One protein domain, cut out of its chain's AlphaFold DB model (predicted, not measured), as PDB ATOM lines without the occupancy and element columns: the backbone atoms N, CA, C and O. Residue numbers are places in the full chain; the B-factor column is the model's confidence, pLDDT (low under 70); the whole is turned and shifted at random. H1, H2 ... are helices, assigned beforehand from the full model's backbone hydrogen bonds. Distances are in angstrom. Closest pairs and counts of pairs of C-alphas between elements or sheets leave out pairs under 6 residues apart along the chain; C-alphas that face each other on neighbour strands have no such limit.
ATOM      1  N   ILE A 435      14.308 -20.974  12.533       80.75
ATOM      2  CA  ILE A 435      13.870 -21.996  11.561       80.75
ATOM      3  C   ILE A 435      12.840 -21.428  10.574       80.75
ATOM      4  O   ILE A 435      12.985 -21.567   9.360       80.75
ATOM      5  N   TYR A 436      11.826 -20.723  11.088       81.38
ATOM      6  CA  TYR A 436      10.790 -20.098  10.264       81.38
ATOM      7  C   TYR A 436      11.365 -19.070   9.281       81.38
ATOM      8  O   TYR A 436      10.997 -19.059   8.105       81.38
ATOM      9  N   TYR A 437      12.308 -18.239   9.735       86.88
ATOM     10  CA  TYR A 437      12.969 -17.268   8.870       86.88
ATOM     11  C   TYR A 437      13.765 -17.960   7.763       86.88
ATOM     12  O   TYR A 437      13.657 -17.598   6.590       86.88
ATOM     13  N   PHE A 438      14.549 -18.978   8.118       88.12
ATOM     14  CA  PHE A 438      15.388 -19.679   7.152       88.12
ATOM     15  C   PHE A 438      14.583 -20.475   6.126       88.12
ATOM     16  O   PHE A 438      14.956 -20.494   4.954       88.12
ATOM     17  N   LYS A 439      13.450 -21.053   6.535       86.75
ATOM     18  CA  LYS A 439      12.538 -21.777   5.644       86.75
ATOM     19  C   LYS A 439      11.871 -20.860   4.612       86.75
ATOM     20  O   LYS A 439      11.767 -21.238   3.451       86.75
ATOM     21  N   ASN A 440      11.426 -19.671   5.024       87.25
ATOM     22  CA  ASN A 440      10.545 -18.837   4.194       87.25
ATOM     23  C   ASN A 440      11.242 -17.643   3.527       87.25
ATOM     24  O   ASN A 440      10.783 -17.142   2.502       87.25
ATOM     25  N   PHE A 441      12.337 -17.142   4.103       87.75
ATOM     26  CA  PHE A 441      12.876 -15.823   3.752       87.75
ATOM     27  C   PHE A 441      14.366 -15.800   3.428       87.75
ATOM     28  O   PHE A 441      14.808 -14.899   2.703       87.75
ATOM     29  N   TYR A 442      15.145 -16.730   3.975       87.94
ATOM     30  CA  TYR A 442      16.587 -16.772   3.762       87.94
ATOM     31  C   TYR A 442      16.935 -17.131   2.317       87.94
ATOM     32  O   TYR A 442      16.324 -17.986   1.681       87.94
ATOM     33  N   ASN A 443      17.961 -16.470   1.783       88.69
ATOM     34  CA  ASN A 443      18.487 -16.772   0.460       88.69
ATOM     35  C   ASN A 443      19.994 -16.521   0.426       88.69
ATOM     36  O   ASN A 443      20.441 -15.374   0.404       88.69
ATOM     37  N   ARG A 444      20.770 -17.602   0.317       87.31
ATOM     38  CA  ARG A 444      22.240 -17.577   0.277       87.31
ATOM     39  C   ARG A 444      22.825 -16.699  -0.839       87.31
ATOM     40  O   ARG A 444      23.931 -16.176  -0.707       87.31
ATOM     41  N   LYS A 445      22.112 -16.542  -1.961       86.88
ATOM     42  CA  LYS A 445      22.555 -15.719  -3.102       86.88
ATOM     43  C   LYS A 445      22.293 -14.224  -2.875       86.88
ATOM     44  O   LYS A 445      22.947 -13.395  -3.511       86.88
ATOM     45  N   LYS A 446      21.378 -13.851  -1.971       87.00
ATOM     46  CA  LYS A 446      21.065 -12.446  -1.669       87.00
ATOM     47  C   LYS A 446      22.092 -11.868  -0.695       87.00
ATOM     48  O   LYS A 446      22.018 -12.060   0.508       87.00
ATOM     49  N   LYS A 447      23.043 -11.097  -1.236       83.81
ATOM     50  CA  LYS A 447      24.096 -10.416  -0.452       83.81
ATOM     51  C   LYS A 447      23.629  -9.177   0.305       83.81
ATOM     52  O   LYS A 447      24.368  -8.648   1.129       83.81
ATOM     53  N   LYS A 448      22.450  -8.666  -0.034       88.56
ATOM     54  CA  LYS A 448      21.893  -7.441   0.530       88.56
ATOM     55  C   LYS A 448      20.593  -7.773   1.268       88.56
ATOM     56  O   LYS A 448      19.873  -8.665   0.812       88.56
ATOM     57  N   PRO A 449      20.282  -7.078   2.373       87.12
ATOM     58  CA  PRO A 449      19.016  -7.266   3.070       87.12
ATOM     59  C   PRO A 449      17.834  -6.848   2.186       87.12
ATOM     60  O   PRO A 449      17.989  -6.074   1.241       87.12
ATOM     61  N   TRP A 450      16.633  -7.335   2.502       90.56
ATOM     62  CA  TRP A 450      15.419  -7.085   1.710       90.56
ATOM     63  C   TRP A 450      15.005  -5.606   1.638       90.56
ATOM     64  O   TRP A 450      14.305  -5.216   0.709       90.56
ATOM     65  N   PHE A 451      15.434  -4.801   2.610       91.94
ATOM     66  CA  PHE A 451      15.187  -3.361   2.676       91.94
ATOM     67  C   PHE A 451      16.315  -2.533   2.041       91.94
ATOM     68  O   PHE A 451      16.308  -1.309   2.124       91.94
ATOM     69  N   HIS A 452      17.319  -3.163   1.419       92.25
ATOM     70  CA  HIS A 452      18.401  -2.420   0.779       92.25
ATOM     71  C   HIS A 452      17.876  -1.541  -0.361       92.25
ATOM     72  O   HIS A 452      17.276  -2.050  -1.305       92.25
ATOM     73  N   GLY A 453      18.170  -0.240  -0.297       90.75
ATOM     74  CA  GLY A 453      17.709   0.738  -1.284       90.75
ATOM     75  C   GLY A 453      16.249   1.161  -1.109       90.75
ATOM     76  O   GLY A 453      15.734   1.864  -1.968       90.75
ATOM     77  N   LYS A 454      15.587   0.748  -0.020       90.31
ATOM     78  CA  LYS A 454      14.270   1.261   0.360       90.31
ATOM     79  C   LYS A 454      14.420   2.470   1.283       90.31
ATOM     80  O   LYS A 454      15.284   2.454   2.160       90.31
ATOM     81  N   ASN A 455      13.577   3.481   1.092       92.19
ATOM     82  CA  ASN A 455      13.511   4.667   1.943       92.19
ATOM     83  C   ASN A 455      12.316   4.549   2.900       92.19
ATOM     84  O   ASN A 455      11.302   5.203   2.705       92.19
ATOM     85  N   GLU A 456      12.424   3.644   3.871       91.38
ATOM     86  CA  GLU A 456      11.360   3.351   4.838       91.38
ATOM     87  C   GLU A 456      11.818   3.702   6.250       91.38
ATOM     88  O   GLU A 456      13.012   3.644   6.566       91.38
ATOM     89  N   GLU A 457      10.865   3.987   7.131       91.56
ATOM     90  CA  GLU A 457      11.162   4.257   8.532       91.56
ATOM     91  C   GLU A 457      11.779   3.042   9.242       91.56
ATOM     92  O   GLU A 457      11.424   1.876   9.022       91.56
ATOM     93  N   LYS A 458      12.697   3.313  10.178       85.06
ATOM     94  CA  LYS A 458      13.389   2.276  10.959       85.06
ATOM     95  C   LYS A 458      12.414   1.383  11.735       85.06
ATOM     96  O   LYS A 458      12.665   0.181  11.869       85.06
ATOM     97  N   TYR A 459      11.320   1.960  12.236       87.44
ATOM     98  CA  TYR A 459      10.274   1.223  12.941       87.44
ATOM     99  C   TYR A 459       9.630   0.171  12.032       87.44
ATOM    100  O   TYR A 459       9.617  -1.008  12.382       87.44
ATOM    101  N   PHE A 460       9.223   0.563  10.822       89.94
ATOM    102  CA  PHE A 460       8.644  -0.344   9.832       89.94
ATOM    103  C   PHE A 460       9.595  -1.494   9.474       89.94
ATOM    104  O   PHE A 460       9.220  -2.664   9.532       89.94
ATOM    105  N   ILE A 461      10.868  -1.197   9.188       89.69
ATOM    106  CA  ILE A 461      11.872  -2.234   8.884       89.69
ATOM    107  C   ILE A 461      12.020  -3.217  10.057       89.69
ATOM    108  O   ILE A 461      12.134  -4.429   9.849       89.69
ATOM    109  N   THR A 462      12.012  -2.707  11.290       86.50
ATOM    110  CA  THR A 462      12.114  -3.523  12.508       86.50
ATOM    111  C   THR A 462      10.888  -4.410  12.686       86.50
ATOM    112  O   THR A 462      11.050  -5.605  12.935       86.50
ATOM    113  N   LEU A 463       9.686  -3.859  12.500       86.62
ATOM    114  CA  LEU A 463       8.422  -4.590  12.555       86.62
ATOM    115  C   LEU A 463       8.406  -5.739  11.541       86.62
ATOM    116  O   LEU A 463       8.187  -6.888  11.913       86.62
ATOM    117  N   ILE A 464       8.740  -5.469  10.277       88.88
ATOM    118  CA  ILE A 464       8.776  -6.507   9.241       88.88
ATOM    119  C   ILE A 464       9.843  -7.570   9.543       88.88
ATOM    120  O   ILE A 464       9.603  -8.756   9.333       88.88
ATOM    121  N   ASN A 465      11.019  -7.195  10.059       87.81
ATOM    122  CA  ASN A 465      12.030  -8.179  10.468       87.81
ATOM    123  C   ASN A 465      11.552  -9.051  11.637       87.81
ATOM    124  O   ASN A 465      11.800 -10.253  11.635       87.81
ATOM    125  N   ARG A 466      10.850  -8.460  12.608       84.62
ATOM    126  CA  ARG A 466      10.218  -9.161  13.730       84.62
ATOM    127  C   ARG A 466       9.180 -10.167  13.241       84.62
ATOM    128  O   ARG A 466       9.300 -11.347  13.557       84.62
ATOM    129  N   LEU A 467       8.263  -9.746  12.370       83.94
ATOM    130  CA  LEU A 467       7.269 -10.628  11.748       83.94
ATOM    131  C   LEU A 467       7.928 -11.775  10.965       83.94
ATOM    132  O   LEU A 467       7.601 -12.941  11.162       83.94
ATOM    133  N   ARG A 468       8.930 -11.475  10.130       85.06
ATOM    134  CA  ARG A 468       9.649 -12.489   9.331       85.06
ATOM    135  C   ARG A 468      10.433 -13.489  10.171       85.06
ATOM    136  O   ARG A 468      10.630 -14.621   9.738       85.06
ATOM    137  N   SER A 469      10.889 -13.071  11.343       81.12
ATOM    138  CA  SER A 469      11.564 -13.939  12.306       81.12
ATOM    139  C   SER A 469      10.594 -14.655  13.240       81.12
ATOM    140  O   SER A 469      11.050 -15.401  14.095       81.12
ATOM    141  N   ASN A 470       9.279 -14.470  13.066       76.94
ATOM    142  CA  ASN A 470       8.248 -15.002  13.952       76.94
ATOM    143  C   ASN A 470       8.405 -14.483  15.402       76.94
ATOM    144  O   ASN A 470       8.304 -15.221  16.372       76.94
ATOM    145  N   HIS A 471       8.765 -13.206  15.556       76.81
ATOM    146  CA  HIS A 471       9.021 -12.536  16.832       76.81
ATOM    147  C   HIS A 471       8.078 -11.338  17.003       76.81
ATOM    148  O   HIS A 471       8.472 -10.200  16.763       76.81
ATOM    149  N   TYR A 472       6.850 -11.586  17.440       78.38
ATOM    150  CA  TYR A 472       5.837 -10.558  17.710       78.38
ATOM    151  C   TYR A 472       5.276 -10.706  19.135       78.38
ATOM    152  O   TYR A 472       5.571 -11.697  19.805       78.38
ATOM    153  N   ASN A 473       4.558  -9.693  19.620       77.56
ATOM    154  CA  ASN A 473       4.035  -9.629  20.989       77.56
ATOM    155  C   ASN A 473       2.566 -10.070  21.010       77.56
ATOM    156  O   ASN A 473       1.688  -9.241  21.200       77.56
ATOM    157  N   VAL A 474       2.325 -11.352  20.747       80.56
ATOM    158  CA  VAL A 474       1.028 -12.009  20.986       80.56
ATOM    159  C   VAL A 474       1.271 -13.254  21.826       80.56
ATOM    160  O   VAL A 474       2.400 -13.774  21.826       80.56
ATOM    161  N   ASN A 475       0.233 -13.751  22.490       80.88
ATOM    162  CA  ASN A 475       0.357 -14.819  23.471       80.88
ATOM    163  C   ASN A 475       0.996 -16.088  22.889       80.88
ATOM    164  O   ASN A 475       1.886 -16.654  23.519       80.88
ATOM    165  N   GLU A 476       0.703 -16.481  21.642       81.56
ATOM    166  CA  GLU A 476       1.370 -17.638  21.012       81.56
ATOM    167  C   GLU A 476       2.897 -17.460  20.897       81.56
ATOM    168  O   GLU A 476       3.683 -18.380  21.150       81.56
ATOM    169  N   SER A 477       3.353 -16.259  20.539       79.62
ATOM    170  CA  SER A 477       4.780 -15.963  20.388       79.62
ATOM    171  C   SER A 477       5.490 -15.785  21.734       79.62
ATOM    172  O   SER A 477       6.673 -16.132  21.830       79.62
ATOM    173  N   LEU A 478       4.797 -15.256  22.746       78.88
ATOM    174  CA  LEU A 478       5.312 -15.074  24.106       78.88
ATOM    175  C   LEU A 478       5.395 -16.408  24.859       78.88
ATOM    176  O   LEU A 478       6.452 -16.710  25.417       78.88
ATOM    177  N   ALA A 479       4.355 -17.243  24.772       79.94
ATOM    178  CA  ALA A 479       4.304 -18.556  25.410       79.94
ATOM    179  C   ALA A 479       5.395 -19.488  24.880       79.94
ATOM    180  O   ALA A 479       6.157 -20.086  25.633       79.94
ATOM    181  N   ARG A 480       5.594 -19.517  23.556       78.56
ATOM    182  CA  ARG A 480       6.686 -20.279  22.924       78.56
ATOM    183  C   ARG A 480       8.087 -19.874  23.409       78.56
ATOM    184  O   ARG A 480       9.019 -20.666  23.298       78.56
ATOM    185  N   LYS A 481       8.266 -18.634  23.869       74.62
ATOM    186  CA  LYS A 481       9.546 -18.122  24.387       74.62
ATOM    187  C   LYS A 481       9.675 -18.272  25.905       74.62
ATOM    188  O   LYS A 481      10.719 -17.899  26.427       74.62
ATOM    189  N   GLY A 482       8.649 -18.792  26.579       78.00
ATOM    190  CA  GLY A 482       8.619 -18.951  28.031       78.00
ATOM    191  C   GLY A 482       8.406 -17.648  28.800       78.00
ATOM    192  O   GLY A 482       8.764 -17.587  29.965       78.00
TER     193      GLY A 482
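This is residues 435 to 482 of the 497 residues of the protein "uncharacterized protein LOC112467004" of Temnothorax curvispinosus (UniProt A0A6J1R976). From H1, the wide loop of residues 441 to 457 swings out and comes back through the longer H2, whose end nears H1 in a loose, flat ring. Residues 473 to 480, with the small H3, stick out beyond it. The printed part has 48 residues with three named helices, H1, H2 and H3, and no named strand; it is all helix, though under half of the residues, 22, are in named elements. It is loose, with a radius of gyration of the C-alphas of 12.7 A and spans of 35 by 26 by 12 A.

Start with H1, residues 435 to 440, and look for H2, residues 458 to 468: they are close but not clearly touching, the closest C-alphas being those of Tyr 437 and Arg 468, 5.8 A apart. Their lines are about perpendicular, at 81 degrees. H3, residues 475 to 479, is apart from both. In H1, H2 and H3 every O i to N i+4 pair is within hydrogen-bond range.

Find C-alpha 435 at (13.870, -21.996, 11.561), where H1 begins its 8.7 A. H2 runs 15.3 A from C-alpha 458 at (13.389, 2.276, 10.959). H3 runs 5.8 A to C-alpha 479 at (4.304, -18.556, 25.410).

The C-alphas of Gly 453 and Gly 482 are the two farthest apart, 36.5 A. The link from H1 to H2 is long, that from H2 to H3 short. The printed part has no cut, and no printed residue is under 70 in pLDDT.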